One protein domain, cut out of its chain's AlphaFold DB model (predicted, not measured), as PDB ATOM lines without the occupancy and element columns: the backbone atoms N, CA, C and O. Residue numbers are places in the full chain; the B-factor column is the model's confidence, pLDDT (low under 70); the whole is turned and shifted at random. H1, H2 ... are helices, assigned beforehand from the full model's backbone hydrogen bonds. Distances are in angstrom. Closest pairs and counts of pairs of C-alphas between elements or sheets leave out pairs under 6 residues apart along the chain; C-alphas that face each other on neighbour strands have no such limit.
ATOM      1  N   ASN A 475     354.786  99.626 202.751       85.81
ATOM      2  CA  ASN A 475     355.532  98.516 203.337       85.81
ATOM      3  C   ASN A 475     356.822  99.003 204.023       85.81
ATOM      4  O   ASN A 475     357.164 100.189 203.998       85.81
ATOM      5  N   GLU A 476     357.573  98.066 204.599       84.94
ATOM      6  CA  GLU A 476     358.893  98.318 205.187       84.94
ATOM      7  C   GLU A 476     359.861  99.053 204.247       84.94
ATOM      8  O   GLU A 476     360.560  99.965 204.684       84.94
ATOM      9  N   SER A 477     359.896  98.696 202.958       83.44
ATOM     10  CA  SER A 477     360.817  99.302 201.986       83.44
ATOM     11  C   SER A 477     360.509 100.780 201.764       83.44
ATOM     12  O   SER A 477     361.400 101.613 201.893       83.44
ATOM     13  N   ILE A 478     359.246 101.116 201.485       87.88
ATOM     14  CA  ILE A 478     358.804 102.498 201.271       87.88
ATOM     15  C   ILE A 478     359.019 103.306 202.553       87.88
ATOM     16  O   ILE A 478     359.513 104.429 202.494       87.88
ATOM     17  N   PHE A 479     358.712 102.730 203.718       91.19
ATOM     18  CA  PHE A 479     358.951 103.388 205.001       91.19
ATOM     19  C   PHE A 479     360.444 103.667 205.242       91.19
ATOM     20  O   PHE A 479     360.819 104.768 205.640       91.19
ATOM     21  N   THR A 480     361.313 102.700 204.946       88.75
ATOM     22  CA  THR A 480     362.772 102.851 205.061       88.75
ATOM     23  C   THR A 480     363.297 103.907 204.091       88.75
ATOM     24  O   THR A 480     364.137 104.733 204.454       88.75
ATOM     25  N   ASP A 481     362.774 103.933 202.867       89.25
ATOM     26  CA  ASP A 481     363.135 104.934 201.871       89.25
ATOM     27  C   ASP A 481     362.658 106.336 202.284       89.25
ATOM     28  O   ASP A 481     363.409 107.298 202.117       89.25
ATOM     29  N   LEU A 482     361.476 106.462 202.901       93.12
ATOM     30  CA  LEU A 482     361.004 107.711 203.512       93.12
ATOM     31  C   LEU A 482     361.945 108.170 204.629       93.12
ATOM     32  O   LEU A 482     362.343 109.335 204.645       93.12
ATOM     33  N   CYS A 483     362.353 107.263 205.523       94.25
ATOM     34  CA  CYS A 483     363.349 107.557 206.552       94.25
ATOM     35  C   CYS A 483     364.648 108.077 205.929       94.25
ATOM     36  O   CYS A 483     365.151 109.124 206.336       94.25
ATOM     37  N   ARG A 484     365.159 107.403 204.893       92.06
ATOM     38  CA  ARG A 484     366.387 107.810 204.200       92.06
ATOM     39  C   ARG A 484     366.250 109.186 203.549       92.06
ATOM     40  O   ARG A 484     367.156 110.005 203.687       92.06
ATOM     41  N   GLN A 485     365.130 109.461 202.877       91.31
ATOM     42  CA  GLN A 485     364.866 110.766 202.260       91.31
ATOM     43  C   GLN A 485     364.735 111.891 203.289       91.31
ATOM     44  O   GLN A 485     365.203 113.001 203.046       91.31
ATOM     45  N   ALA A 486     364.164 111.589 204.454       94.12
ATOM     46  CA  ALA A 486     364.079 112.513 205.577       94.12
ATOM     47  C   ALA A 486     365.399 112.646 206.369       94.12
ATOM     48  O   ALA A 486     365.465 113.437 207.309       94.12
ATOM     49  N   GLY A 487     366.455 111.901 206.009       95.25
ATOM     50  CA  GLY A 487     367.748 111.921 206.702       95.25
ATOM     51  C   GLY A 487     367.741 111.231 208.072       95.25
ATOM     52  O   GLY A 487     368.541 111.580 208.940       95.25
ATOM     53  N   ILE A 488     366.835 110.273 208.283       94.81
ATOM     54  CA  ILE A 488     366.609 109.562 209.547       94.81
ATOM     55  C   ILE A 488     367.428 108.266 209.573       94.81
ATOM     56  O   ILE A 488     367.518 107.546 208.581       94.81
ATOM     57  N   SER A 489     368.020 107.952 210.727       89.75
ATOM     58  CA  SER A 489     368.759 106.702 210.938       89.75
ATOM     59  C   SER A 489     367.817 105.503 211.091       89.75
ATOM     60  O   SER A 489     366.848 105.573 211.842       89.75
ATOM     61  N   GLU A 490     368.165 104.370 210.474       77.44
ATOM     62  CA  GLU A 490     367.429 103.094 210.577       77.44
ATOM     63  C   GLU A 490     367.316 102.553 212.017       77.44
ATOM     64  O   GLU A 490     366.446 101.743 212.309       77.44
ATOM     65  N   ALA A 491     368.162 103.005 212.951       75.19
ATOM     66  CA  ALA A 491     368.118 102.574 214.352       75.19
ATOM     67  C   ALA A 491     367.026 103.270 215.192       75.19
ATOM     68  O   ALA A 491     366.898 102.997 216.388       75.19
ATOM     69  N   GLN A 492     366.293 104.226 214.619       80.38
ATOM     70  CA  GLN A 492     365.339 105.044 215.355       80.38
ATOM     71  C   GLN A 492     363.960 104.367 215.468       80.38
ATOM     72  O   GLN A 492     363.448 103.906 214.456       80.38
ATOM     73  N   PRO A 493     363.298 104.380 216.650       78.81
ATOM     74  CA  PRO A 493     361.981 103.762 216.807       78.81
ATOM     75  C   PRO A 493     360.921 104.357 215.873       78.81
ATOM     76  O   PRO A 493     360.828 105.583 215.748       78.81
ATOM     77  N   GLY A 494     360.051 103.502 215.336       83.19
ATOM     78  CA  GLY A 494     359.053 103.828 214.315       83.19
ATOM     79  C   GLY A 494     358.233 105.089 214.587       83.19
ATOM     80  O   GLY A 494     358.153 105.962 213.728       83.19
ATOM     81  N   VAL A 495     357.685 105.266 215.795       90.31
ATOM     82  CA  VAL A 495     356.892 106.468 216.141       90.31
ATOM     83  C   VAL A 495     357.726 107.752 216.072       90.31
ATOM     84  O   VAL A 495     357.264 108.777 215.569       90.31
ATOM     85  N   ALA A 496     358.969 107.711 216.556       90.62
ATOM     86  CA  ALA A 496     359.866 108.861 216.484       90.62
ATOM     87  C   ALA A 496     360.291 109.130 215.033       90.62
ATOM     88  O   ALA A 496     360.423 110.287 214.635       90.62
ATOM     89  N   ALA A 497     360.501 108.074 214.241       94.06
ATOM     90  CA  ALA A 497     360.746 108.177 212.805       94.06
ATOM     91  C   ALA A 497     359.571 108.873 212.096       94.06
ATOM     92  O   ALA A 497     359.795 109.865 211.412       94.06
ATOM     93  N   VAL A 498     358.320 108.468 212.346       96.00
ATOM     94  CA  VAL A 498     357.126 109.117 211.768       96.00
ATOM     95  C   VAL A 498     357.059 110.610 212.103       96.00
ATOM     96  O   VAL A 498     356.756 111.430 211.237       96.00
ATOM     97  N   GLN A 499     357.375 110.999 213.338       95.62
ATOM     98  CA  GLN A 499     357.410 112.416 213.719       95.62
ATOM     99  C   GLN A 499     358.453 113.207 212.918       95.62
ATOM    100  O   GLN A 499     358.163 114.317 212.470       95.62
ATOM    101  N   GLN A 500     359.642 112.639 212.702       96.62
ATOM    102  CA  GLN A 500     360.692 113.279 211.909       96.62
ATOM    103  C   GLN A 500     360.372 113.292 210.411       96.62
ATOM    104  O   GLN A 500     360.591 114.321 209.775       96.62
ATOM    105  N   ILE A 501     359.776 112.222 209.866       97.25
ATOM    106  CA  ILE A 501     359.261 112.192 208.486       97.25
ATOM    107  C   ILE A 501     358.269 113.342 208.302       97.25
ATOM    108  O   ILE A 501     358.372 114.107 207.348       97.25
ATOM    109  N   ASN A 502     357.339 113.523 209.242       98.06
ATOM    110  CA  ASN A 502     356.357 114.598 209.157       98.06
ATOM    111  C   ASN A 502     356.967 115.989 209.340       98.06
ATOM    112  O   ASN A 502     356.515 116.925 208.690       98.06
ATOM    113  N   ALA A 503     357.991 116.149 210.179       97.56
ATOM    114  CA  ALA A 503     358.706 117.419 210.299       97.56
ATOM    115  C   ALA A 503     359.448 117.777 208.999       97.56
ATOM    116  O   ALA A 503     359.358 118.911 208.531       97.56
ATOM    117  N   TRP A 504     360.125 116.799 208.388       97.44
ATOM    118  CA  TRP A 504     360.751 116.939 207.073       97.44
ATOM    119  C   TRP A 504     359.720 117.311 206.006       97.44
ATOM    120  O   TRP A 504     359.890 118.302 205.297       97.44
ATOM    121  N   PHE A 505     358.615 116.571 205.951       98.00
ATOM    122  CA  PHE A 505     357.535 116.800 205.003       98.00
ATOM    123  C   PHE A 505     356.902 118.192 205.156       98.00
ATOM    124  O   PHE A 505     356.725 118.905 204.172       98.00
ATOM    125  N   GLN A 506     356.645 118.642 206.386       97.69
ATOM    126  CA  GLN A 506     356.180 120.006 206.661       97.69
ATOM    127  C   GLN A 506     357.199 121.066 206.209       97.69
ATOM    128  O   GLN A 506     356.818 122.104 205.667       97.69
ATOM    129  N   GLY A 507     358.497 120.780 206.353       97.38
ATOM    130  CA  GLY A 507     359.565 121.589 205.770       97.38
ATOM    131  C   GLY A 507     359.442 121.709 204.249       97.38
ATOM    132  O   GLY A 507     359.496 122.820 203.723       97.38
ATOM    133  N   LEU A 508     359.188 120.602 203.543       96.25
ATOM    134  CA  LEU A 508     358.993 120.611 202.088       96.25
ATOM    135  C   LEU A 508     357.817 121.493 201.662       96.25
ATOM    136  O   LEU A 508     357.967 122.281 200.727       96.25
ATOM    137  N   LEU A 509     356.680 121.410 202.360       95.31
ATOM    138  CA  LEU A 509     355.471 122.190 202.053       95.31
ATOM    139  C   LEU A 509     355.696 123.708 202.131       95.31
ATOM    140  O   LEU A 509     355.029 124.468 201.432       95.31
ATOM    141  N   SER A 510     356.667 124.162 202.929       94.00
ATOM    142  CA  SER A 510     357.043 125.581 203.002       94.00
ATOM    143  C   SER A 510     357.813 126.082 201.768       94.00
ATOM    144  O   SER A 510     357.940 127.287 201.551       94.00
ATOM    145  N   THR A 511     358.304 125.163 200.932       94.38
ATOM    146  CA  THR A 511     359.158 125.440 199.772       94.38
ATOM    147  C   THR A 511     358.651 124.692 198.534       94.38
ATOM    148  O   THR A 511     359.065 123.557 198.292       94.38
ATOM    149  N   PRO A 512     357.808 125.319 197.688       90.38
ATOM    150  CA  PRO A 512     357.183 124.663 196.535       90.38
ATOM    151  C   PRO A 512     358.139 123.878 195.627       90.38
ATOM    152  O   PRO A 512     357.804 122.788 195.174       90.38
ATOM    153  N   ALA A 513     359.346 124.401 195.392       90.62
ATOM    154  CA  ALA A 513     360.362 123.726 194.587       90.62
ATOM    155  C   ALA A 513     360.902 122.446 195.251       90.62
ATOM    156  O   ALA A 513     361.104 121.449 194.562       90.62
ATOM    157  N   ALA A 514     361.107 122.448 196.573       93.31
ATOM    158  CA  ALA A 514     361.575 121.261 197.288       93.31
ATOM    159  C   ALA A 514     360.478 120.196 197.362       93.31
ATOM    160  O   ALA A 514     360.763 119.023 197.146       93.31
ATOM    161  N   TYR A 515     359.225 120.603 197.595       94.38
ATOM    162  CA  TYR A 515     358.082 119.696 197.505       94.38
ATOM    163  C   TYR A 515     357.979 119.065 196.111       94.38
ATOM    164  O   TYR A 515     357.898 117.848 196.002       94.38
ATOM    165  N   ALA A 516     358.062 119.862 195.039       90.44
ATOM    166  CA  ALA A 516     358.013 119.341 193.674       90.44
ATOM    167  C   ALA A 516     359.159 118.360 193.372       90.44
ATOM    168  O   ALA A 516     358.930 117.328 192.746       90.44
ATOM    169  N   ALA A 517     360.372 118.636 193.860       89.94
ATOM    170  CA  ALA A 517     361.500 117.714 193.743       89.94
ATOM    171  C   ALA A 517     361.265 116.406 194.526       89.94
ATOM    172  O   ALA A 517     361.538 115.322 194.020       89.94
ATOM    173  N   ALA A 518     360.714 116.495 195.740       90.44
ATOM    174  CA  ALA A 518     360.389 115.337 196.573       90.44
ATOM    175  C   ALA A 518     359.186 114.529 196.063       90.44
ATOM    176  O   ALA A 518     359.066 113.363 196.413       90.44
ATOM    177  N   MET A 519     358.324 115.134 195.241       89.94
ATOM    178  CA  MET A 519     357.189 114.499 194.561       89.94
ATOM    179  C   MET A 519     357.467 114.188 193.092       89.94
ATOM    180  O   MET A 519     356.549 113.857 192.345       89.94
ATOM    181  N   THR A 520     358.720 114.307 192.651       83.25
ATOM    182  CA  THR A 520     359.069 113.956 191.278       83.25
ATOM    183  C   THR A 520     358.832 112.462 191.072       83.25
ATOM    184  O   THR A 520     359.277 111.633 191.872       83.25
ATOM    185  N   GLU A 521     358.117 112.146 189.994       72.81
ATOM    186  CA  GLU A 521     357.703 110.790 189.633       72.81
ATOM    187  C   GLU A 521     358.899 109.866 189.391       72.81
ATOM    188  O   GLU A 521     358.845 108.695 189.750       72.81
ATOM    189  N   LEU A 522     359.999 110.393 188.839       73.62
ATOM    190  CA  LEU A 522     361.212 109.634 188.552       73.62
ATOM    191  C   LEU A 522     362.472 110.398 188.967       73.62
ATOM    192  O   LEU A 522     362.738 111.517 188.530       73.62
ATOM    193  N   LEU A 523     363.294 109.745 189.777       74.88
ATOM    194  CA  LEU A 523     364.684 110.103 190.019       74.88
ATOM    195  C   LEU A 523     365.538 109.804 188.765       74.88
ATOM    196  O   LEU A 523     365.111 109.049 187.891       74.88
ATOM    197  N   PRO A 524     366.779 110.324 188.662       78.38
ATOM    198  CA  PRO A 524     367.649 110.096 187.496       78.38
ATOM    199  C   PRO A 524     367.958 108.621 187.190       78.38
ATOM    200  O   PRO A 524     368.322 108.279 186.070       78.38
ATOM    201  N   ASN A 525     367.824 107.743 188.185       71.38
ATOM    202  CA  ASN A 525     367.962 106.290 188.055       71.38
ATOM    203  C   ASN A 525     366.657 105.592 187.606       71.38
ATOM    204  O   ASN A 525     366.619 104.366 187.546       71.38
ATOM    205  N   GLY A 526     365.591 106.349 187.329       72.88
ATOM    206  CA  GLY A 526     364.282 105.843 186.928       72.88
ATOM    207  C   GLY A 526     363.439 105.255 188.063       72.88
ATOM    208  O   GLY A 526     362.471 104.561 187.768       72.88
ATOM    209  N   SER A 527     363.789 105.478 189.335       71.69
ATOM    210  CA  SER A 527     362.957 105.061 190.473       71.69
ATOM    211  C   SER A 527     362.086 106.212 190.985       71.69
ATOM    212  O   SER A 527     362.541 107.355 190.953       71.69
ATOM    213  N   PRO A 528     360.898 105.949 191.545       79.69
ATOM    214  CA  PRO A 528     360.115 106.966 192.248       79.69
ATOM    215  C   PRO A 528     360.875 107.577 193.426       79.69
ATOM    216  O   PRO A 528     361.773 106.968 194.015       79.69
ATOM    217  N   THR A 529     360.450 108.764 193.834       89.12
ATOM    218  CA  THR A 529     360.729 109.252 195.186       89.12
ATOM    219  C   THR A 529     359.880 108.486 196.211       89.12
ATOM    220  O   THR A 529     358.769 108.058 195.916       89.12
ATOM    221  N   ALA A 530     360.375 108.309 197.438       90.19
ATOM    222  CA  ALA A 530     359.672 107.604 198.507       90.19
ATOM    223  C   ALA A 530     358.367 108.306 198.911       90.19
ATOM    224  O   ALA A 530     357.388 107.644 199.246       90.19
ATOM    225  N   LEU A 531     358.336 109.642 198.850       94.00
ATOM    226  CA  LEU A 531     357.115 110.405 199.102       94.00
ATOM    227  C   LEU A 531     356.068 110.165 198.006       94.00
ATOM    228  O   LEU A 531     354.921 109.879 198.330       94.00
ATOM    229  N   PHE A 532     356.466 110.165 196.728       92.12
ATOM    230  CA  PHE A 532     355.578 109.768 195.631       92.12
ATOM    231  C   PHE A 532     355.088 108.321 195.799       92.12
ATOM    232  O   PHE A 532     353.889 108.052 195.730       92.12
ATOM    233  N   ALA A 533     356.002 107.395 196.099       89.06
ATOM    234  CA  ALA A 533     355.707 105.987 196.362       89.06
ATOM    235  C   ALA A 533     354.672 105.795 197.484       89.06
ATOM    236  O   ALA A 533     353.750 104.992 197.350       89.06
ATOM    237  N   CYS A 534     354.790 106.575 198.562       91.44
ATOM    238  CA  CYS A 534     353.875 106.575 199.704       91.44
ATOM    239  C   CYS A 534     352.436 106.970 199.327       91.44
ATOM    240  O   CYS A 534     351.482 106.504 199.951       91.44
ATOM    241  N   CYS A 535     352.274 107.817 198.312       91.38
ATOM    242  CA  CYS A 535     350.972 108.306 197.856       91.38
ATOM    243  C   CYS A 535     350.336 107.423 196.785       91.38
ATOM    244  O   CYS A 535     349.119 107.409 196.663       91.38
ATOM    245  N   TRP A 536     351.136 106.700 196.007       85.62
ATOM    246  CA  TRP A 536     350.638 105.924 194.872       85.62
ATOM    247  C   TRP A 536     350.735 104.401 195.070       85.62
ATOM    248  O   TRP A 536     350.223 103.642 194.248       85.62
ATOM    249  N   ASN A 537     351.373 103.934 196.154       75.62
ATOM    250  CA  ASN A 537     351.764 102.528 196.356       75.62
ATOM    251  C   ASN A 537     352.495 101.970 195.127       75.62
ATOM    252  O   ASN A 537     352.177 100.911 194.567       75.62
ATOM    253  N   VAL A 538     353.475 102.741 194.681       70.19
ATOM    254  CA  VAL A 538     354.349 102.359 193.589       70.19
ATOM    255  C   VAL A 538     355.770 102.350 194.177       70.19
ATOM    256  O   VAL A 538     356.108 103.214 194.972       70.19
ATOM    257  N   GLY A 539     356.640 101.403 193.841       60.88
ATOM    258  CA  GLY A 539     357.947 101.201 194.485       60.88
ATOM    259  C   GLY A 539     359.019 100.821 193.473       60.88
ATOM    260  O   GLY A 539     358.747 100.702 192.287       60.88
ATOM    261  N   VAL A 540     360.276 100.715 193.900       48.31
ATOM    262  CA  VAL A 540     361.411 100.576 192.971       48.31
ATOM    263  C   VAL A 540     361.268  99.324 192.089       48.31
ATOM    264  O   VAL A 540     361.252  98.210 192.602       48.31
ATOM    265  N   GLY A 541     361.205  99.514 190.762       48.50
ATOM    266  CA  GLY A 541     361.097  98.428 189.774       48.50
ATOM    267  C   GLY A 541     359.688  98.157 189.233       48.50
ATOM    268  O   GLY A 541     359.514  97.234 188.444       48.50
ATOM    269  N   ASP A 542     358.691  98.944 189.628       54.16
ATOM    270  CA  ASP A 542     357.330  98.811 189.112       54.16
ATOM    271  C   ASP A 542     357.196  99.374 187.685       54.16
ATOM    272  O   ASP A 542     357.168 100.582 187.472       54.16
ATOM    273  N   ASP A 543     357.086  98.521 186.670       47.88
ATOM    274  CA  ASP A 543     356.990  98.993 185.279       47.88
ATOM    275  C   ASP A 543     355.730  99.844 184.993       47.88
ATOM    276  O   ASP A 543     355.684 100.509 183.953       47.88
ATOM    277  N   ARG A 544     354.753  99.920 185.923       53.91
ATOM    278  CA  ARG A 544     353.642 100.895 185.875       53.91
ATOM    279  C   ARG A 544     354.121 102.330 185.643       53.91
ATOM    280  O   ARG A 544     353.421 103.092 184.991       53.91
ATOM    281  N   TYR A 545     355.315 102.693 186.124       49.59
ATOM    282  CA  TYR A 545     355.877 104.040 185.954       49.59
ATOM    283  C   TYR A 545     356.235 104.422 184.524       49.59
ATOM    284  O   TYR A 545     356.463 105.594 184.243       49.59
ATOM    285  N   ARG A 546     356.410 103.443 183.631       49.47
ATOM    286  CA  ARG A 546     356.912 103.716 182.278       49.47
ATOM    287  C   ARG A 546     355.797 103.924 181.261       49.47
ATOM    288  O   ARG A 546     356.061 104.516 180.221       49.47
ATOM    289  N   ASN A 547     354.578 103.482 181.571       48.84
ATOM    290  CA  ASN A 547     353.424 103.588 180.684       48.84
ATOM    291  C   ASN A 547     352.339 104.450 181.339       48.84
ATOM    292  O   ASN A 547     351.487 103.942 182.062       48.84
ATOM    293  N   SER A 548     352.354 105.750 181.036       41.44
ATOM    294  CA  SER A 548     351.374 106.747 181.502       41.44
ATOM    295  C   SER A 548     349.920 106.454 181.104       41.44
ATOM    296  O   SER A 548     349.006 107.059 181.659       41.44
ATOM    297  N   ASP A 549     349.710 105.532 180.159       43.88
ATOM    298  CA  ASP A 549     348.409 105.257 179.541       43.88
ATOM    299  C   ASP A 549     347.733 103.983 180.077       43.88
ATOM    300  O   ASP A 549     346.588 103.693 179.730       43.88
ATOM    301  N   ALA A 550     348.408 103.207 180.936       41.50
ATOM    302  CA  ALA A 550     347.811 102.015 181.525       41.50
ATOM    303  C   ALA A 550     346.904 102.411 182.698       41.50
ATOM    304  O   ALA A 550     347.371 102.886 183.734       41.50
ATOM    305  N   GLU A 551     345.591 102.215 182.542       44.81
ATOM    306  CA  GLU A 551     344.612 102.398 183.614       44.81
ATOM    307  C   GLU A 551     345.113 101.763 184.925       44.81
ATOM    308  O   GLU A 551     345.424 100.570 184.982       44.81
ATOM    309  N   TYR A 552     345.140 102.572 185.993       40.53
ATOM    310  CA  TYR A 552     345.613 102.274 187.359       40.53
ATOM    311  C   TYR A 552     345.098 100.958 187.985       40.53
ATOM    312  O   TYR A 552     345.556 100.545 189.053       40.53
ATOM    313  N   ALA A 553     344.123 100.302 187.355       36.47
ATOM    314  CA  ALA A 553     343.345  99.208 187.907       36.47
ATOM    315  C   ALA A 553     343.923  97.798 187.680       36.47
ATOM    316  O   ALA A 553     343.501  96.885 188.387       36.47
ATOM    317  N   THR A 554     344.858  97.574 186.745       37.81
ATOM    318  CA  THR A 554     345.147  96.197 186.264       37.81
ATOM    319  C   THR A 554     346.557  95.666 186.520       37.81
ATOM    320  O   THR A 554     346.846  94.521 186.181       37.81
ATOM    321  N   HIS A 555     347.442  96.448 187.134       39.03
ATOM    322  CA  HIS A 555     348.824  96.037 187.383       39.03
ATOM    323  C   HIS A 555     349.022  95.578 188.837       39.03
ATOM    324  O   HIS A 555     348.870  96.386 189.758       39.03
ATOM    325  N   PRO A 556     349.368  94.302 189.063       37.75
ATOM    326  CA  PRO A 556     349.262  93.681 190.375       37.75
ATOM    327  C   PRO A 556     350.619  93.484 191.068       37.75
ATOM    328  O   PRO A 556     350.766  92.525 191.812       37.75
ATOM    329  N   TYR A 557     351.616  94.348 190.856       43.12
ATOM    330  CA  TYR A 557     352.853  94.275 191.639       43.12
ATOM    331  C   TYR A 557     352.637  94.979 192.987       43.12
ATOM    332  O   TYR A 557     352.683  96.212 193.034       43.12
ATOM    333  N   PRO A 558     352.405  94.268 194.112       45.53
ATOM    334  CA  PRO A 558     352.728  94.846 195.399       45.53
ATOM    335  C   PRO A 558     354.231  95.068 195.360       45.53
ATOM    336  O   PRO A 558     355.025  94.127 195.318       45.53
ATOM    337  N   ASN A 559     354.623  96.333 195.303       48.44
ATOM    338  CA  ASN A 559     355.999  96.702 195.550       48.44
ATOM    339  C   ASN A 559     356.415  96.029 196.835       48.44
ATOM    340  O   ASN A 559     355.701  96.183 197.810       48.44
ATOM    341  N   ASN A 560     357.479  95.231 196.764       54.25
ATOM    342  CA  ASN A 560     358.072  94.441 197.836       54.25
ATOM    343  C   ASN A 560     357.056  93.827 198.842       54.25
ATOM    344  O   ASN A 560     356.518  94.552 199.680       54.25
ATOM    345  N   PRO A 561     356.854  92.495 198.870       52.81
ATOM    346  CA  PRO A 561     355.973  91.821 199.832       52.81
ATOM    347  C   PRO A 561     356.467  91.910 201.297       52.81
ATOM    348  O   PRO A 561     356.118  91.103 202.151       52.81
ATOM    349  N   CYS A 562     357.312  92.872 201.650       60.19
ATOM    350  CA  CYS A 562     357.542  93.178 203.047       60.19
ATOM    351  C   CYS A 562     356.220  93.578 203.715       60.19
ATOM    352  O   CYS A 562     355.401  94.314 203.159       60.19
ATOM    353  N   GLY A 563     356.034  93.092 204.941       70.62
ATOM    354  CA  GLY A 563     354.956  93.544 205.808       70.62
ATOM    355  C   GLY A 563     355.085  95.034 206.170       70.62
ATOM    356  O   GLY A 563     355.934  95.753 205.627       70.62
ATOM    357  N   PRO A 564     354.269  95.518 207.120       81.50
ATOM    358  CA  PRO A 564     354.576  96.764 207.816       81.50
ATOM    359  C   PRO A 564     356.026  96.747 208.321       81.50
ATOM    360  O   PRO A 564     356.574  95.687 208.633       81.50
ATOM    361  N   HIS A 565     356.633  97.930 208.429       86.88
ATOM    362  CA  HIS A 565     357.941  98.070 209.068       86.88
ATOM    363  C   HIS A 565     357.925  97.398 210.464       86.88
ATOM    364  O   HIS A 565     356.927  97.564 211.170       86.88
ATOM    365  N   PRO A 566     358.988  96.681 210.895       83.94
ATOM    366  CA  PRO A 566     358.978  95.827 212.095       83.94
ATOM    367  C   PRO A 566     358.554  96.494 213.411       83.94
ATOM    368  O   PRO A 566     358.138  95.812 214.347       83.94
ATOM    369  N   ASP A 567     358.654  97.820 213.485       85.19
ATOM    370  CA  ASP A 567     358.209  98.618 214.633       85.19
ATOM    371  C   ASP A 567     356.683  98.777 214.740       85.19
ATOM    372  O   ASP A 567     356.190  99.268 215.758       85.19
ATOM    373  N   PHE A 568     355.934  98.380 213.711       86.50
ATOM    374  CA  PHE A 568     354.483  98.482 213.665       86.50
ATOM    375  C   PHE A 568     353.837  97.107 213.498       86.50
ATOM    376  O   PHE A 568     354.297  96.253 212.746       86.50
ATOM    377  N   GLU A 569     352.723  96.903 214.197       86.38
ATOM    378  CA  GLU A 569     351.916  95.686 214.115       86.38
ATOM    379  C   GLU A 569     351.115  95.634 212.806       86.38
ATOM    380  O   GLU A 569     350.929  94.554 212.255       86.38
TER     381      GLU A 569
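AT A GLANCE: This is residues 475 to 569 of the 804 residues of an uncharacterized protein of Cupriavidus gilardii J11 (UniProt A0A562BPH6). Two helices of unequal length, H2 and H3, meet at a tight link as a V, and the helices H1 and H4, which meet each other, lie toward its open end. The short helix H5 is set away from these four, and a long tail without a named element, residues 547 to 569, lies away from the middle of the domain and brings the printed part's last C-alpha to 11.7 A from its first. The printed part has 95 residues with five named helices, in the order H1, H2, H3, H4, H5 along the chain, and no named strand. The class is all helix, although under half of the residues, 44 of 95, are in named elements. The whole is compact, with a radius of gyration of the C-alphas of 13.9 A and spans of 38 by 34 by 22 A.

HOW THE PARTS SIT: The longest helix is H2, residues 494 to 509. H3, residues 512 to 518, follows it and touches it only at the corner by their link, with residues 508 to 509 of H2 alone. Their closest C-alphas, those of Leu 508 and Tyr 515, are 4.8 A apart, and the two helices run opposite ways at a steep tilt of 43 degrees. H1, residues 476 to 485, only just touches H2, with 3 pairs of C-alphas within 8 A, and H2 touches it with residues 497 to 501 alone. The closest C-alphas of H1 and H2 are those of Cys 483 and Ile 501, 6.5 A apart. H1 and H2 run the same way at a steep tilt of 50 degrees. H4, residues 530 to 536, touches H1 with 9 pairs of C-alphas within 8 A. The closest C-alphas of H1 and H4, those of Leu 482 and Ala 530, are 5.2 A apart, and the helices run opposite ways at a steep tilt of 48 degrees. H3 and H4 are close but not clearly touching: their closest C-alphas, those of Ala 518 and Leu 531, are 6.4 A apart, and their lines are about perpendicular at 89 degrees. H1 and H3 are apart, and so are H2 and H4. H5, residues 543 to 546, touches no helix and is apart from H1, H2, H3 and H4. In H1, H2, H3 and H4 every O i to N i+4 pair is within hydrogen-bond range. H5 is too short for such a pair, and its 1 pair of O i and N i+3 is within range.

IN THESE COORDINATES: H2 measures 22.4 A from C-alpha 494 at (359.053, 103.828, 214.315) to C-alpha 509 at (355.471, 122.190, 202.053). H1 measures 14.1 A and begins with C-alpha 476 at (358.893, 98.318, 205.187). H3 and H4 each measure 9.9 A from first to last C-alpha. H4 has its centre 3.9 A from the mean of the C-alphas, the nearest of the five helices. H5 measures 5.6 A, ends with C-alpha 546 at (356.912, 103.716, 182.278), and has its centre farthest from that mean, at 15.4 A.

THE WHOLE: The two C-alphas farthest apart in the domain, those of Ala 491 and Asp 549, are 40.1 A apart. The printed part runs from residue 475 to 569 and has no cut. The link from H2 to H3 is tight, those from H1 to H2 and from H4 to H5 are short, and that from H3 to H4, 11 residues, is long. In the stretch 547 to 569 the C-alphas lie 11 to 22 A from the mean of the C-alphas. The mean pLDDT of the printed part is 77.5. The model's confidence is low, under 70, at residues 539 to 562, and the mean pLDDT of H5 is 50.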